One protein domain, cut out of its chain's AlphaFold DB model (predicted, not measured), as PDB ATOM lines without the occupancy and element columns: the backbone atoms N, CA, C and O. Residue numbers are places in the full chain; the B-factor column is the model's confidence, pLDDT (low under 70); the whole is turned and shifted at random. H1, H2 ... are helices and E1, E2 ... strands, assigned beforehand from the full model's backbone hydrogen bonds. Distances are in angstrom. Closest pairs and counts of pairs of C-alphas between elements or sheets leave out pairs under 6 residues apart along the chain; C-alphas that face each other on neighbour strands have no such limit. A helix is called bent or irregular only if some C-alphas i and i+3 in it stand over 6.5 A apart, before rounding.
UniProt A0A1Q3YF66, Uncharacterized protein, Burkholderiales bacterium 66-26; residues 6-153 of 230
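Overview. This is residues 6 to 153 of the 230 residues of an uncharacterized protein of Burkholderiales bacterium 66-26 (UniProt A0A1Q3YF66). A long, narrow hairpin of strands, E1 and E2, makes one end of a rod, with little E3 beside E2, and three long helices run off towards the other end. Of these, H1 and H2 form a helical hairpin that opens away from its link, and H4 crosses the gap between them; short H3 packs on the strands at their helix end. The printed part has 148 residues, with four named helices and three named strands in the order H1 H2 H3 E1 E2 E3 H4; the class is mixed, helices and strands. The antiparallel sheet runs E1 E2 E3. The whole is loose, with a radius of gyration of the C-alphas of 21.2 A and spans of 74 by 36 by 25 A.

Arrangement. Look first at E1, residues 87 to 98, E2, residues 101 to 111, and E3, residues 117 to 119: they are a meander, each strand the antiparallel neighbour of the one before. In the hairpin E1 and E2, N 91 and O 107 are 2.8 A apart, within hydrogen-bond range; in the hairpin E2 and E3, N 118 and O 110 are, at 3.2 A. H3, residues 72 to 82, is on one face of this sheet at a height of 9.5 A, two layers, helix over strands. H4, residues 121 to 151, only grazes the sheet with residues 121 to 124. It touches H3 about perpendicular, at 77 degrees, closest at the C-alphas of Ala 78 and Ala 128, 5.3 A. H2, residues 37 to 70, touches H4 at a steep tilt of 53 degrees, opposite ways, closest at the C-alphas of Gly 59 and Ser 133, 4.8 A. H2 and H3 only just touch, with 3 pairs of C-alphas within 8 A, and only at the corner; their closest C-alphas are those of Gly 68 and Leu 74, 6.2 A. H1, residues 7 to 30, touches H2 with residues 29 to 30 alone, closest at the C-alphas of Val 29 and Arg 37, 6.0 A; their shallow tilt is 22 degrees, opposite ways. H1 touches H4 at a steep tilt of 45 degrees, the same way, closest at the C-alphas of Ser 17 and Thr 138, 7.1 A. Every O i to N i+4 pair is within hydrogen-bond range in H1 and H4, against 29 of 30 in H2 and 1 of 7 in H3, where 6 of 8 O i to N i+3 pairs are.

Along the chain. Find C-alpha 87 at (-31.298, -4.724, 33.715); from there E1 runs 33.0 A, and E2 comes back over 30.4 A. E3 is 6.5 A long. H1 is 34.5 A long, H2 47.1 A and H3 15.0 A; H3 is irregular, with C-alphas 77 and 80 at 7.5 A. H4 runs 43.5 A to C-alpha 151 at (-28.212, 30.076, -0.645).

Size, cuts and confidence. The C-alphas farthest apart are those of Gly 34 and Pro 99, 76.6 A. The printed part has no cut and no long link, and residues 143 to 153 stand free. Look in the B-factor column: 70 residues are under 70, among them 77 to 99 and 101 to 121.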
ATOM      1  N   SER A   6     -22.978   5.315  21.972       56.03
ATOM      2  CA  SER A   6     -23.133   5.458  23.420       56.03
ATOM      3  C   SER A   6     -23.798   6.801  23.757       56.03
ATOM      4  O   SER A   6     -23.364   7.831  23.245       56.03
ATOM      5  N   LEU A   7     -24.802   6.842  24.643       56.75
ATOM      6  CA  LEU A   7     -25.436   8.097  25.094       56.75
ATOM      7  C   LEU A   7     -24.487   9.282  25.366       56.75
ATOM      8  O   LEU A   7     -24.854  10.393  24.971       56.75
ATOM      9  N   PRO A   8     -23.299   9.117  25.994       61.25
ATOM     10  CA  PRO A   8     -22.391  10.243  26.217       61.25
ATOM     11  C   PRO A   8     -21.979  10.945  24.919       61.25
ATOM     12  O   PRO A   8     -21.869  12.171  24.907       61.25
ATOM     13  N   SER A   9     -21.826  10.218  23.806       68.50
ATOM     14  CA  SER A   9     -21.504  10.848  22.525       68.50
ATOM     15  C   SER A   9     -22.679  11.671  22.003       68.50
ATOM     16  O   SER A   9     -22.482  12.809  21.591       68.50
ATOM     17  N   ILE A  10     -23.912  11.156  22.081       69.62
ATOM     18  CA  ILE A  10     -25.105  11.895  21.627       69.62
ATOM     19  C   ILE A  10     -25.288  13.172  22.462       69.62
ATOM     20  O   ILE A  10     -25.476  14.253  21.903       69.62
ATOM     21  N   GLY A  11     -25.159  13.070  23.788       73.56
ATOM     22  CA  GLY A  11     -25.257  14.212  24.697       73.56
ATOM     23  C   GLY A  11     -24.198  15.281  24.421       73.56
ATOM     24  O   GLY A  11     -24.529  16.460  24.296       73.56
ATOM     25  N   MET A  12     -22.936  14.880  24.243       78.31
ATOM     26  CA  MET A  12     -21.843  15.808  23.940       78.31
ATOM     27  C   MET A  12     -22.046  16.514  22.589       78.31
ATOM     28  O   MET A  12     -21.866  17.729  22.498       78.31
ATOM     29  N   PHE A  13     -22.499  15.794  21.555       76.88
ATOM     30  CA  PHE A  13     -22.819  16.381  20.249       76.88
ATOM     31  C   PHE A  13     -23.955  17.409  20.322       76.88
ATOM     32  O   PHE A  13     -23.864  18.472  19.695       76.88
ATOM     33  N   LEU A  14     -25.010  17.120  21.091       78.38
ATOM     34  CA  LEU A  14     -26.114  18.053  21.309       78.38
ATOM     35  C   LEU A  14     -25.633  19.304  22.052       78.38
ATOM     36  O   LEU A  14     -25.879  20.411  21.577       78.38
ATOM     37  N   LEU A  15     -24.884  19.150  23.147       79.88
ATOM     38  CA  LEU A  15     -24.365  20.276  23.931       79.88
ATOM     39  C   LEU A  15     -23.460  21.192  23.103       79.88
ATOM     40  O   LEU A  15     -23.664  22.405  23.089       79.88
ATOM     41  N   VAL A  16     -22.508  20.625  22.357       82.50
ATOM     42  CA  VAL A  16     -21.611  21.402  21.485       82.50
ATOM     43  C   VAL A  16     -22.404  22.120  20.389       82.50
ATOM     44  O   VAL A  16     -22.155  23.294  20.107       82.50
ATOM     45  N   SER A  17     -23.396  21.452  19.793       79.44
ATOM     46  CA  SER A  17     -24.243  22.047  18.752       79.44
ATOM     47  C   SER A  17     -25.088  23.208  19.283       79.44
ATOM     48  O   SER A  17     -25.180  24.248  18.627       79.44
ATOM     49  N   TRP A  18     -25.668  23.057  20.474       80.12
ATOM     50  CA  TRP A  18     -26.464  24.092  21.131       80.12
ATOM     51  C   TRP A  18     -25.608  25.268  21.607       80.12
ATOM     52  O   TRP A  18     -25.975  26.416  21.355       80.12
ATOM     53  N   ALA A  19     -24.437  25.015  22.200       81.44
ATOM     54  CA  ALA A  19     -23.492  26.061  22.596       81.44
ATOM     55  C   ALA A  19     -23.025  26.887  21.387       81.44
ATOM     56  O   ALA A  19     -23.037  28.119  21.414       81.44
ATOM     57  N   PHE A  20     -22.694  26.219  20.278       80.31
ATOM     58  CA  PHE A  20     -22.341  26.890  19.029       80.31
ATOM     59  C   PHE A  20     -23.501  27.730  18.473       80.31
ATOM     60  O   PHE A  20     -23.291  28.837  17.970       80.31
ATOM     61  N   PHE A  21     -24.733  27.219  18.546       77.12
ATOM     62  CA  PHE A  21     -25.911  27.955  18.095       77.12
ATOM     63  C   PHE A  21     -26.173  29.196  18.957       77.12
ATOM     64  O   PHE A  21     -26.403  30.271  18.402       77.12
ATOM     65  N   ALA A  22     -26.056  29.082  20.280       79.19
ATOM     66  CA  ALA A  22     -26.189  30.203  21.208       79.19
ATOM     67  C   ALA A  22     -25.142  31.296  20.936       79.19
ATOM     68  O   ALA A  22     -25.498  32.465  20.787       79.19
ATOM     69  N   LEU A  23     -23.870  30.916  20.756       81.19
ATOM     70  CA  LEU A  23     -22.788  31.842  20.390       81.19
ATOM     71  C   LEU A  23     -23.060  32.548  19.057       81.19
ATOM     72  O   LEU A  23     -22.839  33.750  18.916       81.19
ATOM     73  N   ARG A  24     -23.585  31.821  18.068       76.62
ATOM     74  CA  ARG A  24     -23.949  32.392  16.768       76.62
ATOM     75  C   ARG A  24     -25.128  33.357  16.874       76.62
ATOM     76  O   ARG A  24     -25.111  34.391  16.208       76.62
ATOM     77  N   LEU A  25     -26.155  33.013  17.648       75.00
ATOM     78  CA  LEU A  25     -27.304  33.884  17.874       75.00
ATOM     79  C   LEU A  25     -26.843  35.178  18.555       75.00
ATOM     80  O   LEU A  25     -27.162  36.261  18.074       75.00
ATOM     81  N   ALA A  26     -25.999  35.063  19.584       74.44
ATOM     82  CA  ALA A  26     -25.385  36.200  20.265       74.44
ATOM     83  C   ALA A  26     -24.568  37.079  19.301       74.44
ATOM     84  O   ALA A  26     -24.720  38.300  19.303       74.44
ATOM     85  N   TRP A  27     -23.776  36.472  18.411       76.94
ATOM     86  CA  TRP A  27     -23.041  37.195  17.369       76.94
ATOM     87  C   TRP A  27     -23.975  37.966  16.423       76.94
ATOM     88  O   TRP A  27     -23.772  39.153  16.182       76.94
ATOM     89  N   PHE A  28     -25.037  37.338  15.914       67.56
ATOM     90  CA  PHE A  28     -26.003  38.018  15.039       67.56
ATOM     91  C   PHE A  28     -26.727  39.173  15.735       67.56
ATOM     92  O   PHE A  28     -26.929  40.220  15.126       67.56
ATOM     93  N   VAL A  29     -27.068  39.005  17.010       66.69
ATOM     94  CA  VAL A  29     -27.707  40.050  17.819       66.69
ATOM     95  C   VAL A  29     -26.740  41.202  18.099       66.69
ATOM     96  O   VAL A  29     -27.150  42.360  18.075       66.69
ATOM     97  N   SER A  30     -25.444  40.922  18.290       70.19
ATOM     98  CA  SER A  30     -24.426  41.970  18.467       70.19
ATOM     99  C   SER A  30     -24.219  42.842  17.223       70.19
ATOM    100  O   SER A  30     -23.881  44.016  17.357       70.19
ATOM    101  N   LEU A  31     -24.486  42.304  16.028       69.81
ATOM    102  CA  LEU A  31     -24.409  43.033  14.757       69.81
ATOM    103  C   LEU A  31     -25.636  43.922  14.494       69.81
ATOM    104  O   LEU A  31     -25.581  44.775  13.609       69.81
ATOM    105  N   ALA A  32     -26.739  43.731  15.223       65.19
ATOM    106  CA  ALA A  32     -27.954  44.514  15.036       65.19
ATOM    107  C   ALA A  32     -27.872  45.877  15.764       65.19
ATOM    108  O   ALA A  32     -27.294  45.961  16.859       65.19
ATOM    109  N   PRO A  33     -28.449  46.952  15.194       64.31
ATOM    110  CA  PRO A  33     -28.500  48.269  15.827       64.31
ATOM    111  C   PRO A  33     -29.293  48.220  17.143       64.31
ATOM    112  O   PRO A  33     -30.320  47.549  17.240       64.31
ATOM    113  N   GLY A  34     -28.795  48.914  18.176       65.25
ATOM    114  CA  GLY A  34     -29.223  48.764  19.578       65.25
ATOM    115  C   GLY A  34     -30.727  48.901  19.845       65.25
ATOM    116  O   GLY A  34     -31.233  48.228  20.738       65.25
ATOM    117  N   ALA A  35     -31.441  49.699  19.048       70.75
ATOM    118  CA  ALA A  35     -32.877  49.939  19.207       70.75
ATOM    119  C   ALA A  35     -33.763  48.753  18.767       70.75
ATOM    120  O   ALA A  35     -34.843  48.565  19.319       70.75
ATOM    121  N   GLU A  36     -33.302  47.912  17.834       72.00
ATOM    122  CA  GLU A  36     -34.093  46.797  17.276       72.00
ATOM    123  C   GLU A  36     -33.616  45.415  17.752       72.00
ATOM    124  O   GLU A  36     -34.236  44.396  17.441       72.00
ATOM    125  N   ARG A  37     -32.537  45.346  18.550       71.31
ATOM    126  CA  ARG A  37     -31.957  44.077  19.043       71.31
ATOM    127  C   ARG A  37     -32.986  43.173  19.709       71.31
ATOM    128  O   ARG A  37     -32.973  41.965  19.485       71.31
ATOM    129  N   VAL A  38     -33.879  43.757  20.506       74.69
ATOM    130  CA  VAL A  38     -34.914  43.014  21.234       74.69
ATOM    131  C   VAL A  38     -35.948  42.437  20.266       74.69
ATOM    132  O   VAL A  38     -36.281  41.263  20.376       74.69
ATOM    133  N   GLN A  39     -36.403  43.197  19.267       78.25
ATOM    134  CA  GLN A  39     -37.373  42.711  18.274       78.25
ATOM    135  C   GLN A  39     -36.782  41.631  17.357       78.25
ATOM    136  O   GLN A  39     -37.436  40.625  17.066       78.25
ATOM    137  N   VAL A  40     -35.521  41.783  16.944       74.56
ATOM    138  CA  VAL A  40     -34.816  40.760  16.158       74.56
ATOM    139  C   VAL A  40     -34.616  39.489  16.987       74.56
ATOM    140  O   VAL A  40     -34.871  38.393  16.490       74.56
ATOM    141  N   LEU A  41     -34.240  39.606  18.264       78.69
ATOM    142  CA  LEU A  41     -34.109  38.455  19.160       78.69
ATOM    143  C   LEU A  41     -35.455  37.748  19.366       78.69
ATOM    144  O   LEU A  41     -35.528  36.529  19.226       78.69
ATOM    145  N   VAL A  42     -36.518  38.502  19.654       79.94
ATOM    146  CA  VAL A  42     -37.864  37.961  19.895       79.94
ATOM    147  C   VAL A  42     -38.399  37.249  18.656       79.94
ATOM    148  O   VAL A  42     -38.887  36.133  18.775       79.94
ATOM    149  N   SER A  43     -38.253  37.827  17.460       80.44
ATOM    150  CA  SER A  43     -38.686  37.169  16.217       80.44
ATOM    151  C   SER A  43     -37.928  35.865  15.944       80.44
ATOM    152  O   SER A  43     -38.536  34.872  15.545       80.44
ATOM    153  N   HIS A  44     -36.618  35.831  16.209       79.94
ATOM    154  CA  HIS A  44     -35.812  34.621  16.039       79.94
ATOM    155  C   HIS A  44     -36.148  33.557  17.084       79.94
ATOM    156  O   HIS A  44     -36.265  32.386  16.730       79.94
ATOM    157  N   LEU A  45     -36.342  33.946  18.348       82.56
ATOM    158  CA  LEU A  45     -36.767  33.040  19.415       82.56
ATOM    159  C   LEU A  45     -38.163  32.479  19.152       82.56
ATOM    160  O   LEU A  45     -38.362  31.278  19.295       82.56
ATOM    161  N   LEU A  46     -39.106  33.316  18.713       87.44
ATOM    162  CA  LEU A  46     -40.464  32.894  18.384       87.44
ATOM    163  C   LEU A  46     -40.466  31.929  17.194       87.44
ATOM    164  O   LEU A  46     -41.091  30.873  17.260       87.44
ATOM    165  N   GLY A  47     -39.715  32.245  16.136       83.94
ATOM    166  CA  GLY A  47     -39.543  31.343  15.000       83.94
ATOM    167  C   GLY A  47     -38.938  30.003  15.422       83.94
ATOM    168  O   GLY A  47     -39.434  28.950  15.025       83.94
ATOM    169  N   LEU A  48     -37.907  30.024  16.270       83.94
ATOM    170  CA  LEU A  48     -37.270  28.808  16.775       83.94
ATOM    171  C   LEU A  48     -38.230  27.994  17.643       83.94
ATOM    172  O   LEU A  48     -38.281  26.781  17.485       83.94
ATOM    173  N   LEU A  49     -39.034  28.643  18.486       87.19
ATOM    174  CA  LEU A  49     -40.045  27.989  19.314       87.19
ATOM    175  C   LEU A  49     -41.103  27.292  18.451       87.19
ATOM    176  O   LEU A  49     -41.385  26.118  18.676       87.19
ATOM    177  N   VAL A  50     -41.638  27.964  17.427       89.25
ATOM    178  CA  VAL A  50     -42.623  27.370  16.504       89.25
ATOM    179  C   VAL A  50     -42.045  26.140  15.803       89.25
ATOM    180  O   VAL A  50     -42.660  25.073  15.800       89.25
ATOM    181  N   TRP A  51     -40.834  26.259  15.252       85.19
ATOM    182  CA  TRP A  51     -40.165  25.128  14.611       85.19
ATOM    183  C   TRP A  51     -39.817  24.019  15.604       85.19
ATOM    184  O   TRP A  51     -39.921  22.848  15.249       85.19
ATOM    185  N   ALA A  52     -39.451  24.354  16.841       85.44
ATOM    186  CA  ALA A  52     -39.169  23.377  17.884       85.44
ATOM    187  C   ALA A  52     -40.403  22.559  18.247       85.44
ATOM    188  O   ALA A  52     -40.305  21.340  18.324       85.44
ATOM    189  N   VAL A  53     -41.565  23.199  18.395       89.19
ATOM    190  CA  VAL A  53     -42.829  22.497  18.649       89.19
ATOM    191  C   VAL A  53     -43.181  21.574  17.483       89.19
ATOM    192  O   VAL A  53     -43.521  20.413  17.707       89.19
ATOM    193  N   LEU A  54     -43.040  22.046  16.239       89.06
ATOM    194  CA  LEU A  54     -43.330  21.236  15.055       89.06
ATOM    195  C   LEU A  54     -42.404  20.015  14.952       89.06
ATOM    196  O   LEU A  54     -42.879  18.903  14.738       89.06
ATOM    197  N   TRP A  55     -41.096  20.206  15.130       87.38
ATOM    198  CA  TRP A  55     -40.116  19.118  15.080       87.38
ATOM    199  C   TRP A  55     -40.216  18.169  16.270       87.38
ATOM    200  O   TRP A  55     -39.966  16.980  16.104       87.38
ATOM    201  N   LEU A  56     -40.622  18.661  17.442       88.12
ATOM    202  CA  LEU A  56     -40.904  17.825  18.604       88.12
ATOM    203  C   LEU A  56     -42.108  16.929  18.341       88.12
ATOM    204  O   LEU A  56     -42.033  15.723  18.550       88.12
ATOM    205  N   PHE A  57     -43.195  17.493  17.819       88.06
ATOM    206  CA  PHE A  57     -44.369  16.708  17.459       88.06
ATOM    207  C   PHE A  57     -44.046  15.681  16.366       88.06
ATOM    208  O   PHE A  57     -44.351  14.496  16.508       88.06
ATOM    209  N   LEU A  58     -43.379  16.116  15.295       87.19
ATOM    210  CA  LEU A  58     -43.073  15.266  14.149       87.19
ATOM    211  C   LEU A  58     -42.054  14.173  14.503       87.19
ATOM    212  O   LEU A  58     -42.225  13.022  14.112       87.19
ATOM    213  N   GLY A  59     -41.030  14.512  15.289       79.94
ATOM    214  CA  GLY A  59     -40.063  13.559  15.826       79.94
ATOM    215  C   GLY A  59     -40.728  12.548  16.753       79.94
ATOM    216  O   GLY A  59     -40.532  11.349  16.589       79.94
ATOM    217  N   TYR A  60     -41.579  12.997  17.674       83.94
ATOM    218  CA  TYR A  60     -42.286  12.108  18.593       83.94
ATOM    219  C   TYR A  60     -43.198  11.117  17.857       83.94
ATOM    220  O   TYR A  60     -43.077   9.905  18.034       83.94
ATOM    221  N   VAL A  61     -44.085  11.610  16.990       85.94
ATOM    222  CA  VAL A  61     -45.069  10.759  16.307       85.94
ATOM    223  C   VAL A  61     -44.395   9.831  15.297       85.94
ATOM    224  O   VAL A  61     -44.664   8.631  15.294       85.94
ATOM    225  N   LEU A  62     -43.491  10.340  14.456       82.12
ATOM    226  CA  LEU A  62     -42.869   9.498  13.434       82.12
ATOM    227  C   LEU A  62     -41.871   8.513  14.042       82.12
ATOM    228  O   LEU A  62     -41.902   7.336  13.700       82.12
ATOM    229  N   TRP A  63     -40.997   8.949  14.949       78.94
ATOM    230  CA  TRP A  63     -39.935   8.072  15.442       78.94
ATOM    231  C   TRP A  63     -40.340   7.221  16.633       78.94
ATOM    232  O   TRP A  63     -40.032   6.033  16.653       78.94
ATOM    233  N   VAL A  64     -41.044   7.779  17.615       78.56
ATOM    234  CA  VAL A  64     -41.385   7.007  18.817       78.56
ATOM    235  C   VAL A  64     -42.602   6.129  18.574       78.56
ATOM    236  O   VAL A  64     -42.570   4.951  18.914       78.56
ATOM    237  N   VAL A  65     -43.660   6.672  17.966       79.75
ATOM    238  CA  VAL A  65     -44.890   5.902  17.739       79.75
ATOM    239  C   VAL A  65     -44.735   4.980  16.532       79.75
ATOM    240  O   VAL A  65     -44.931   3.774  16.671       79.75
ATOM    241  N   ALA A  66     -44.348   5.504  15.362       81.44
ATOM    242  CA  ALA A  66     -44.269   4.662  14.165       81.44
ATOM    243  C   ALA A  66     -43.053   3.721  14.207       81.44
ATOM    244  O   ALA A  66     -43.231   2.504  14.187       81.44
ATOM    245  N   VAL A  67     -41.825   4.241  14.331       77.38
ATOM    246  CA  VAL A  67     -40.621   3.382  14.308       77.38
ATOM    247  C   VAL A  67     -40.456   2.583  15.606       77.38
ATOM    248  O   VAL A  67     -40.105   1.405  15.546       77.38
ATOM    249  N   GLY A  68     -40.773   3.161  16.768       69.31
ATOM    250  CA  GLY A  68     -40.699   2.456  18.055       69.31
ATOM    251  C   GLY A  68     -41.649   1.259  18.171       69.31
ATOM    252  O   GLY A  68     -41.348   0.327  18.914       69.31
ATOM    253  N   SER A  69     -42.742   1.225  17.394       75.06
ATOM    254  CA  SER A  69     -43.617   0.045  17.306       75.06
ATOM    255  C   SER A  69     -42.989  -1.124  16.535       75.06
ATOM    256  O   SER A  69     -43.269  -2.281  16.842       75.06
ATOM    257  N   VAL A  70     -42.120  -0.831  15.560       78.69
ATOM    258  CA  VAL A  70     -41.459  -1.833  14.706       78.69
ATOM    259  C   VAL A  70     -40.133  -2.287  15.317       78.69
ATOM    260  O   VAL A  70     -39.787  -3.464  15.262       78.69
ATOM    261  N   PHE A  71     -39.394  -1.360  15.927       73.38
ATOM    262  CA  PHE A  71     -38.054  -1.587  16.457       73.38
ATOM    263  C   PHE A  71     -37.959  -1.088  17.907       73.38
ATOM    264  O   PHE A  71     -37.485   0.026  18.151       73.38
ATOM    265  N   PRO A  72     -38.356  -1.907  18.899       69.06
ATOM    266  CA  PRO A  72     -38.323  -1.516  20.310       69.06
ATOM    267  C   PRO A  72     -36.905  -1.225  20.826       69.06
ATOM    268  O   PRO A  72     -36.755  -0.486  21.796       69.06
ATOM    269  N   SER A  73     -35.858  -1.713  20.148       67.75
ATOM    270  CA  SER A  73     -34.456  -1.396  20.458       67.75
ATOM    271  C   SER A  73     -34.116   0.095  20.343       67.75
ATOM    272  O   SER A  73     -33.145   0.550  20.934       67.75
ATOM    273  N   LEU A  74     -34.923   0.903  19.646       65.56
ATOM    274  CA  LEU A  74     -34.751   2.363  19.630       65.56
ATOM    275  C   LEU A  74     -35.024   3.023  20.987       65.56
ATOM    276  O   LEU A  74     -34.521   4.117  21.249       65.56
ATOM    277  N   LEU A  75     -35.792   2.360  21.854       69.56
ATOM    278  CA  LEU A  75     -36.078   2.824  23.211       69.56
ATOM    279  C   LEU A  75     -34.915   2.542  24.173       69.56
ATOM    280  O   LEU A  75     -34.868   3.128  25.255       69.56
ATOM    281  N   GLU A  76     -33.936   1.722  23.768       70.19
ATOM    282  CA  GLU A  76     -32.740   1.442  24.570       70.19
ATOM    283  C   GLU A  76     -31.893   2.700  24.795       70.19
ATOM    284  O   GLU A  76     -31.207   2.816  25.802       70.19
ATOM    285  N   VAL A  77     -32.001   3.713  23.930       68.56
ATOM    286  CA  VAL A  77     -31.307   5.001  24.107       68.56
ATOM    287  C   VAL A  77     -31.816   5.769  25.339       68.56
ATOM    288  O   VAL A  77     -31.119   6.633  25.856       68.56
ATOM    289  N   ALA A  78     -33.002   5.452  25.864       66.62
ATOM    290  CA  ALA A  78     -33.499   6.036  27.112       66.62
ATOM    291  C   ALA A  78     -33.122   5.211  28.360       66.62
ATOM    292  O   ALA A  78     -33.400   5.644  29.478       66.62
ATOM    293  N   THR A  79     -32.478   4.046  28.199       64.12
ATOM    294  CA  THR A  79     -32.183   3.123  29.312       64.12
ATOM    295  C   THR A  79     -31.418   3.742  30.476       64.12
ATOM    296  O   THR A  79     -31.917   3.605  31.589       64.12
ATOM    297  N   PRO A  80     -30.306   4.480  30.300       63.22
ATOM    298  CA  PRO A  80     -29.563   5.000  31.449       63.22
ATOM    299  C   PRO A  80     -30.284   6.144  32.175       63.22
ATOM    300  O   PRO A  80     -29.945   6.435  33.316       63.22
ATOM    301  N   LEU A  81     -31.270   6.801  31.546       63.88
ATOM    302  CA  LEU A  81     -32.086   7.820  32.221       63.88
ATOM    303  C   LEU A  81     -33.240   7.206  33.013       63.88
ATOM    304  O   LEU A  81     -33.683   7.777  34.005       63.88
ATOM    305  N   VAL A  82     -33.763   6.074  32.547       65.12
ATOM    306  CA  VAL A  82     -34.975   5.466  33.104       65.12
ATOM    307  C   VAL A  82     -34.653   4.312  34.052       65.12
ATOM    308  O   VAL A  82     -35.443   4.015  34.945       65.12
ATOM    309  N   CYS A  83     -33.493   3.682  33.887       62.66
ATOM    310  CA  CYS A  83     -33.015   2.634  34.767       62.66
ATOM    311  C   CYS A  83     -31.498   2.746  34.999       62.66
ATOM    312  O   CYS A  83     -30.720   2.127  34.274       62.66
ATOM    313  N   PRO A  84     -31.074   3.553  35.988       59.12
ATOM    314  CA  PRO A  84     -29.657   3.799  36.254       59.12
ATOM    315  C   PRO A  84     -28.902   2.562  36.773       59.12
ATOM    316  O   PRO A  84     -27.722   2.423  36.470       59.12
ATOM    317  N   ASP A  85     -29.584   1.633  37.463       55.12
ATOM    318  CA  ASP A  85     -28.954   0.492  38.161       55.12
ATOM    319  C   ASP A  85     -29.588  -0.881  37.844       55.12
ATOM    320  O   ASP A  85     -29.307  -1.873  38.516       55.12
ATOM    321  N   GLY A  86     -30.481  -0.964  36.849       57.16
ATOM    322  CA  GLY A  86     -31.269  -2.173  36.575       57.16
ATOM    323  C   GLY A  86     -31.083  -2.761  35.177       57.16
ATOM    324  O   GLY A  86     -30.718  -2.071  34.226       57.16
ATOM    325  N   GLN A  87     -31.362  -4.061  35.022       55.75
ATOM    326  CA  GLN A  87     -31.298  -4.724  33.715       55.75
ATOM    327  C   GLN A  87     -32.551  -4.408  32.890       55.75
ATOM    328  O   GLN A  87     -33.666  -4.783  33.265       55.75
ATOM    329  N   PHE A  88     -32.359  -3.767  31.734       55.50
ATOM    330  CA  PHE A  88     -33.405  -3.591  30.729       55.50
ATOM    331  C   PHE A  88     -33.687  -4.935  30.047       55.50
ATOM    332  O   PHE A  88     -32.830  -5.468  29.340       55.50
ATOM    333  N   ARG A  89     -34.877  -5.507  30.263       56.69
ATOM    334  CA  ARG A  89     -35.308  -6.729  29.570       56.69
ATOM    335  C   ARG A  89     -36.582  -6.491  28.775       56.69
ATOM    336  O   ARG A  89     -37.589  -6.002  29.287       56.69
ATOM    337  N   ILE A  90     -36.535  -6.910  27.515       60.81
ATOM    338  CA  ILE A  90     -37.684  -6.961  26.617       60.81
ATOM    339  C   ILE A  90     -38.279  -8.368  26.743       60.81
ATOM    340  O   ILE A  90     -37.739  -9.328  26.199       60.81
ATOM    341  N   LEU A  91     -39.363  -8.512  27.505       58.53
ATOM    342  CA  LEU A  91     -40.079  -9.779  27.655       58.53
ATOM    343  C   LEU A  91     -41.130  -9.894  26.549       58.53
ATOM    344  O   LEU A  91     -42.142  -9.195  26.561       58.53
ATOM    345  N   THR A  92     -40.885 -10.774  25.583       58.34
ATOM    346  CA  THR A  92     -41.855 -11.172  24.559       58.34
ATOM    347  C   THR A  92     -42.635 -12.380  25.069       58.34
ATOM    348  O   THR A  92     -42.094 -13.477  25.174       58.34
ATOM    349  N   GLN A  93     -43.902 -12.192  25.429       57.81
ATOM    350  CA  GLN A  93     -44.794 -13.280  25.817       57.81
ATOM    351  C   GLN A  93     -45.703 -13.625  24.637       57.81
ATOM    352  O   GLN A  93     -46.530 -12.821  24.208       57.81
ATOM    353  N   ALA A  94     -45.556 -14.832  24.097       53.38
ATOM    354  CA  ALA A  94     -46.527 -15.379  23.159       53.38
ATOM    355  C   ALA A  94     -47.723 -15.913  23.958       53.38
ATOM    356  O   ALA A  94     -47.557 -16.791  24.802       53.38
ATOM    357  N   TYR A  95     -48.922 -15.393  23.708       55.81
ATOM    358  CA  TYR A  95     -50.160 -15.928  24.267       55.81
ATOM    359  C   TYR A  95     -51.086 -16.375  23.135       55.81
ATOM    360  O   TYR A  95     -51.099 -15.798  22.051       55.81
ATOM    361  N   SER A  96     -51.850 -17.438  23.361       55.91
ATOM    362  CA  SER A  96     -52.788 -17.969  22.372       55.91
ATOM    363  C   SER A  96     -54.203 -17.553  22.768       55.91
ATOM    364  O   SER A  96     -54.662 -17.946  23.836       55.91
ATOM    365  N   TYR A  97     -54.900 -16.764  21.941       57.88
ATOM    366  CA  TYR A  97     -56.295 -16.371  22.223       57.88
ATOM    367  C   TYR A  97     -57.277 -17.527  21.954       57.88
ATOM    368  O   TYR A  97     -58.316 -17.625  22.603       57.88
ATOM    369  N   LYS A  98     -56.935 -18.409  21.003       62.56
ATOM    370  CA  LYS A  98     -57.644 -19.645  20.626       62.56
ATOM    371  C   LYS A  98     -56.636 -20.670  20.079       62.56
ATOM    372  O   LYS A  98     -55.570 -20.248  19.620       62.56
ATOM    373  N   PRO A  99     -56.948 -21.982  20.071       58.28
ATOM    374  CA  PRO A  99     -56.121 -22.964  19.373       58.28
ATOM    375  C   PRO A  99     -55.968 -22.547  17.902       58.28
ATOM    376  O   PRO A  99     -56.965 -22.378  17.204       58.28
ATOM    377  N   GLY A 100     -54.731 -22.308  17.457       71.69
ATOM    378  CA  GLY A 100     -54.413 -21.827  16.104       71.69
ATOM    379  C   GLY A 100     -54.287 -20.303  15.933       71.69
ATOM    380  O   GLY A 100     -53.887 -19.859  14.862       71.69
ATOM    381  N   GLN A 101     -54.565 -19.489  16.960       55.09
ATOM    382  CA  GLN A 101     -54.278 -18.047  16.959       55.09
ATOM    383  C   GLN A 101     -53.267 -17.691  18.048       55.09
ATOM    384  O   GLN A 101     -53.571 -17.784  19.241       55.09
ATOM    385  N   HIS A 102     -52.095 -17.220  17.622       62.12
ATOM    386  CA  HIS A 102     -51.037 -16.708  18.487       62.12
ATOM    387  C   HIS A 102     -50.997 -15.178  18.426       62.12
ATOM    388  O   HIS A 102     -50.976 -14.592  17.347       62.12
ATOM    389  N   GLY A 103     -50.974 -14.537  19.589       62.66
ATOM    390  CA  GLY A 103     -50.656 -13.129  19.767       62.66
ATOM    391  C   GLY A 103     -49.331 -12.988  20.510       62.66
ATOM    392  O   GLY A 103     -49.036 -13.742  21.433       62.66
ATOM    393  N   THR A 104     -48.513 -12.019  20.125       62.44
ATOM    394  CA  THR A 104     -47.272 -11.684  20.833       62.44
ATOM    395  C   THR A 104     -47.479 -10.399  21.620       62.44
ATOM    396  O   THR A 104     -47.789  -9.366  21.030       62.44
ATOM    397  N   SER A 105     -47.308 -10.437  22.940       56.75
ATOM    398  CA  SER A 105     -47.243  -9.241  23.776       56.75
ATOM    399  C   SER A 105     -45.782  -8.913  24.089       56.75
ATOM    400  O   SER A 105     -44.984  -9.781  24.439       56.75
ATOM    401  N   VAL A 106     -45.408  -7.646  23.916       59.97
ATOM    402  CA  VAL A 106     -44.063  -7.145  24.219       59.97
ATOM    403  C   VAL A 106     -44.161  -6.302  25.482       59.97
ATOM    404  O   VAL A 106     -44.865  -5.293  25.499       59.97
ATOM    405  N   ARG A 107     -43.472  -6.703  26.551       54.50
ATOM    406  CA  ARG A 107     -43.399  -5.949  27.806       54.50
ATOM    407  C   ARG A 107     -41.956  -5.534  28.071       54.50
ATOM    408  O   ARG A 107     -41.078  -6.373  28.245       54.50
ATOM    409  N   ILE A 108     -41.724  -4.228  28.120       62.03
ATOM    410  CA  ILE A 108     -40.434  -3.643  28.488       62.03
ATOM    411  C   ILE A 108     -40.434  -3.444  30.006       62.03
ATOM    412  O   ILE A 108     -41.243  -2.674  30.531       62.03
ATOM    413  N   VAL A 109     -39.564  -4.166  30.710       60.91
ATOM    414  CA  VAL A 109     -39.419  -4.093  32.171       60.91
ATOM    415  C   VAL A 109     -37.995  -3.696  32.531       60.91
ATOM    416  O   VAL A 109     -37.048  -4.103  31.853       60.91
ATOM    417  N   CYS A 110     -37.843  -2.932  33.612       58.91
ATOM    418  CA  CYS A 110     -36.552  -2.847  34.276       58.91
ATOM    419  C   CYS A 110     -36.568  -3.628  35.584       58.91
ATOM    420  O   CYS A 110     -37.472  -3.455  36.404       58.91
ATOM    421  N   LEU A 111     -35.568  -4.489  35.748       62.66
ATOM    422  CA  LEU A 111     -35.303  -5.214  36.983       62.66
ATOM    423  C   LEU A 111     -34.392  -4.338  37.842       62.66
ATOM    424  O   LEU A 111     -33.205  -4.219  37.542       62.66
ATOM    425  N   LEU A 112     -34.964  -3.683  38.853       59.03
ATOM    426  CA  LEU A 112     -34.207  -2.946  39.871       59.03
ATOM    427  C   LEU A 112     -33.517  -3.933  40.832       59.03
ATOM    428  O   LEU A 112     -33.851  -5.117  40.835       59.03
ATOM    429  N   ALA A 113     -32.587  -3.453  41.664       51.59
ATOM    430  CA  ALA A 113     -31.835  -4.268  42.631       51.59
ATOM    431  C   ALA A 113     -32.715  -5.124  43.577       51.59
ATOM    432  O   ALA A 113     -32.247  -6.136  44.092       51.59
ATOM    433  N   ASP A 114     -33.994  -4.772  43.730       50.34
ATOM    434  CA  ASP A 114     -34.994  -5.495  44.529       50.34
ATOM    435  C   ASP A 114     -35.664  -6.679  43.791       50.34
ATOM    436  O   ASP A 114     -36.534  -7.342  44.347       50.34
ATOM    437  N   GLY A 115     -35.322  -6.942  42.523       55.38
ATOM    438  CA  GLY A 115     -35.887  -8.043  41.726       55.38
ATOM    439  C   GLY A 115     -37.310  -7.814  41.192       55.38
ATOM    440  O   GLY A 115     -37.780  -8.593  40.363       55.38
ATOM    441  N   GLU A 116     -37.978  -6.733  41.597       53.81
ATOM    442  CA  GLU A 116     -39.336  -6.394  41.155       53.81
ATOM    443  C   GLU A 116     -39.350  -5.726  39.762       53.81
ATOM    444  O   GLU A 116     -38.732  -4.669  39.568       53.81
ATOM    445  N   PRO A 117     -40.069  -6.292  38.768       58.59
ATOM    446  CA  PRO A 117     -40.160  -5.727  37.427       58.59
ATOM    447  C   PRO A 117     -41.078  -4.497  37.412       58.59
ATOM    448  O   PRO A 117     -42.306  -4.619  37.411       58.59
ATOM    449  N   ARG A 118     -40.504  -3.291  37.325       61.56
ATOM    450  CA  ARG A 118     -41.304  -2.060  37.197       61.56
ATOM    451  C   ARG A 118     -41.589  -1.730  35.726       61.56
ATOM    452  O   ARG A 118     -40.652  -1.656  34.922       61.56
ATOM    453  N   PRO A 119     -42.863  -1.508  35.342       62.91
ATOM    454  CA  PRO A 119     -43.203  -1.061  34.001       62.91
ATOM    455  C   PRO A 119     -42.786   0.402  33.830       62.91
ATOM    456  O   PRO A 119     -43.381   1.309  34.403       62.91
ATOM    457  N   ILE A 120     -41.758   0.629  33.018       66.62
ATOM    458  CA  ILE A 120     -41.177   1.958  32.764       66.62
ATOM    459  C   ILE A 120     -41.549   2.531  31.390       66.62
ATOM    460  O   ILE A 120     -41.027   3.568  30.989       66.62
ATOM    461  N   LEU A 121     -42.484   1.877  30.687       68.31
ATOM    462  CA  LEU A 121     -42.818   2.140  29.286       68.31
ATOM    463  C   LEU A 121     -43.103   3.626  29.010       68.31
ATOM    464  O   LEU A 121     -42.534   4.204  28.086       68.31
ATOM    465  N   ALA A 122     -43.931   4.257  29.848       70.81
ATOM    466  CA  ALA A 122     -44.306   5.662  29.696       70.81
ATOM    467  C   ALA A 122     -43.097   6.604  29.819       70.81
ATOM    468  O   ALA A 122     -42.939   7.519  29.013       70.81
ATOM    469  N   LEU A 123     -42.211   6.344  30.784       74.56
ATOM    470  CA  LEU A 123     -41.035   7.175  31.023       74.56
ATOM    471  C   LEU A 123     -39.984   6.980  29.919       74.56
ATOM    472  O   LEU A 123     -39.411   7.959  29.444       74.56
ATOM    473  N   THR A 124     -39.796   5.746  29.435       72.25
ATOM    474  CA  THR A 124     -38.939   5.467  28.268       72.25
ATOM    475  C   THR A 124     -39.439   6.141  26.999       72.25
ATOM    476  O   THR A 124     -38.636   6.729  26.284       72.25
ATOM    477  N   ILE A 125     -40.746   6.102  26.725       76.31
ATOM    478  CA  ILE A 125     -41.348   6.739  25.545       76.31
ATOM    479  C   ILE A 125     -41.161   8.258  25.609       76.31
ATOM    480  O   ILE A 125     -40.754   8.872  24.622       76.31
ATOM    481  N   PHE A 126     -41.398   8.855  26.779       81.31
ATOM    482  CA  PHE A 126     -41.235  10.290  26.988       81.31
ATOM    483  C   PHE A 126     -39.791  10.750  26.738       81.31
ATOM    484  O   PHE A 126     -39.552  11.638  25.917       81.31
ATOM    485  N   TRP A 127     -38.813  10.108  27.387       78.62
ATOM    486  CA  TRP A 127     -37.404  10.481  27.236       78.62
ATOM    487  C   TRP A 127     -36.840  10.152  25.857       78.62
ATOM    488  O   TRP A 127     -36.135  10.981  25.282       78.62
ATOM    489  N   ALA A 128     -37.178   8.993  25.285       78.19
ATOM    490  CA  ALA A 128     -36.775   8.656  23.923       78.19
ATOM    491  C   ALA A 128     -37.320   9.684  22.920       78.19
ATOM    492  O   ALA A 128     -36.591  10.128  22.034       78.19
ATOM    493  N   GLY A 129     -38.569  10.126  23.099       81.75
ATOM    494  CA  GLY A 129     -39.172  11.165  22.271       81.75
ATOM    495  C   GLY A 129     -38.467  12.506  22.354       81.75
ATOM    496  O   GLY A 129     -38.204  13.109  21.312       81.75
ATOM    497  N   LEU A 130     -38.096  12.950  23.554       83.44
ATOM    498  CA  LEU A 130     -37.315  14.175  23.729       83.44
ATOM    499  C   LEU A 130     -35.933  14.079  23.070       83.44
ATOM    500  O   LEU A 130     -35.529  15.012  22.372       83.44
ATOM    501  N   ILE A 131     -35.231  12.953  23.236       83.00
ATOM    502  CA  ILE A 131     -33.894  12.743  22.659       83.00
ATOM    503  C   ILE A 131     -33.961  12.779  21.130       83.00
ATOM    504  O   ILE A 131     -33.233  13.548  20.501       83.00
ATOM    505  N   TRP A 132     -34.857  11.999  20.523       81.88
ATOM    506  CA  TRP A 132     -34.994  11.964  19.066       81.88
ATOM    507  C   TRP A 132     -35.450  13.309  18.502       81.88
ATOM    508  O   TRP A 132     -34.896  13.773  17.506       81.88
ATOM    509  N   SER A 133     -36.371  13.996  19.179       84.69
ATOM    510  CA  SER A 133     -36.787  15.351  18.800       84.69
ATOM    511  C   SER A 133     -35.620  16.342  18.816       84.69
ATOM    512  O   SER A 133     -35.459  17.124  17.879       84.69
ATOM    513  N   ALA A 134     -34.760  16.286  19.839       83.88
ATOM    514  CA  ALA A 134     -33.573  17.135  19.927       83.88
ATOM    515  C   ALA A 134     -32.561  16.837  18.805       83.88
ATOM    516  O   ALA A 134     -31.978  17.764  18.231       83.88
ATOM    517  N   VAL A 135     -32.377  15.566  18.442       84.25
ATOM    518  CA  VAL A 135     -31.520  15.159  17.316       84.25
ATOM    519  C   VAL A 135     -32.068  15.685  15.986       84.25
ATOM    520  O   VAL A 135     -31.320  16.265  15.201       84.25
ATOM    521  N   PHE A 136     -33.373  15.568  15.736       83.75
ATOM    522  CA  PHE A 136     -33.968  16.090  14.503       83.75
ATOM    523  C   PHE A 136     -33.920  17.610  14.417       83.75
ATOM    524  O   PHE A 136     -33.572  18.153  13.369       83.75
ATOM    525  N   LEU A 137     -34.192  18.302  15.522       82.62
ATOM    526  CA  LEU A 137     -34.079  19.752  15.578       82.62
ATOM    527  C   LEU A 137     -32.641  20.212  15.314       82.62
ATOM    528  O   LEU A 137     -32.416  21.132  14.529       82.62
ATOM    529  N   THR A 138     -31.650  19.557  15.920       81.75
ATOM    530  CA  THR A 138     -30.241  19.890  15.665       81.75
ATOM    531  C   THR A 138     -29.836  19.589  14.224       81.75
ATOM    532  O   THR A 138     -29.199  20.436  13.595       81.75
ATOM    533  N   LEU A 139     -30.269  18.462  13.654       83.69
ATOM    534  CA  LEU A 139     -30.055  18.145  12.243       83.69
ATOM    535  C   LEU A 139     -30.688  19.200  11.328       83.69
ATOM    536  O   LEU A 139     -30.031  19.666  10.401       83.69
ATOM    537  N   TRP A 140     -31.919  19.630  11.609       83.06
ATOM    538  CA  TRP A 140     -32.601  20.689  10.867       83.06
ATOM    539  C   TRP A 140     -31.860  22.025  10.956       83.06
ATOM    540  O   TRP A 140     -31.669  22.683   9.938       83.06
ATOM    541  N   LEU A 141     -31.372  22.420  12.136       77.06
ATOM    542  CA  LEU A 141     -30.570  23.640  12.296       77.06
ATOM    543  C   LEU A 141     -29.256  23.571  11.496       77.06
ATOM    544  O   LEU A 141     -28.815  24.573  10.919       77.06
ATOM    545  N   TRP A 142     -28.641  22.390  11.409       79.06
ATOM    546  CA  TRP A 142     -27.458  22.148  10.584       79.06
ATOM    547  C   TRP A 142     -27.769  22.125   9.082       79.06
ATOM    548  O   TRP A 142     -27.033  22.744   8.307       79.06
ATOM    549  N   LEU A 143     -28.871  21.500   8.661       74.69
ATOM    550  CA  LEU A 143     -29.352  21.518   7.276       74.69
ATOM    551  C   LEU A 143     -29.759  22.924   6.850       74.69
ATOM    552  O   LEU A 143     -29.402  23.349   5.762       74.69
ATOM    553  N   GLY A 144     -30.420  23.684   7.718       68.12
ATOM    554  CA  GLY A 144     -30.734  25.089   7.503       68.12
ATOM    555  C   GLY A 144     -29.472  25.934   7.360       68.12
ATOM    556  O   GLY A 144     -29.443  26.853   6.551       68.12
ATOM    557  N   LYS A 145     -28.377  25.606   8.061       64.00
ATOM    558  CA  LYS A 145     -27.065  26.256   7.895       64.00
ATOM    559  C   LYS A 145     -26.375  25.858   6.591       64.00
ATOM    560  O   LYS A 145     -25.780  26.735   5.969       64.00
ATOM    561  N   LEU A 146     -26.420  24.589   6.179       58.69
ATOM    562  CA  LEU A 146     -25.915  24.165   4.868       58.69
ATOM    563  C   LEU A 146     -26.742  24.800   3.750       58.69
ATOM    564  O   LEU A 146     -26.174  25.403   2.852       58.69
ATOM    565  N   GLY A 147     -28.064  24.753   3.871       52.81
ATOM    566  CA  GLY A 147     -29.029  25.382   2.982       52.81
ATOM    567  C   GLY A 147     -28.808  26.885   2.891       52.81
ATOM    568  O   GLY A 147     -28.608  27.393   1.800       52.81
ATOM    569  N   LEU A 148     -28.700  27.608   4.011       57.88
ATOM    570  CA  LEU A 148     -28.375  29.037   3.990       57.88
ATOM    571  C   LEU A 148     -26.954  29.319   3.505       57.88
ATOM    572  O   LEU A 148     -26.750  30.367   2.920       57.88
ATOM    573  N   ARG A 149     -25.954  28.467   3.753       55.84
ATOM    574  CA  ARG A 149     -24.605  28.656   3.184       55.84
ATOM    575  C   ARG A 149     -24.617  28.454   1.671       55.84
ATOM    576  O   ARG A 149     -23.975  29.223   0.970       55.84
ATOM    577  N   LEU A 150     -25.384  27.483   1.182       50.44
ATOM    578  CA  LEU A 150     -25.621  27.238  -0.239       50.44
ATOM    579  C   LEU A 150     -26.414  28.385  -0.882       50.44
ATOM    580  O   LEU A 150     -26.066  28.820  -1.972       50.44
ATOM    581  N   ILE A 151     -27.405  28.939  -0.181       52.75
ATOM    582  CA  ILE A 151     -28.212  30.076  -0.645       52.75
ATOM    583  C   ILE A 151     -27.430  31.401  -0.543       52.75
ATOM    584  O   ILE A 151     -27.536  32.241  -1.427       52.75
ATOM    585  N   ARG A 152     -26.574  31.584   0.473       53.50
ATOM    586  CA  ARG A 152     -25.678  32.754   0.631       53.50
ATOM    587  C   ARG A 152     -24.478  32.751  -0.315       53.50
ATOM    588  O   ARG A 152     -23.771  33.750  -0.369       53.50
ATOM    589  N   LEU A 153     -24.229  31.652  -1.025       53.78
ATOM    590  CA  LEU A 153     -23.326  31.658  -2.177       53.78
ATOM    591  C   LEU A 153     -23.974  32.337  -3.393       53.78
ATOM    592  O   LEU A 153     -23.264  32.632  -4.350       53.78
TER     593      LEU A 153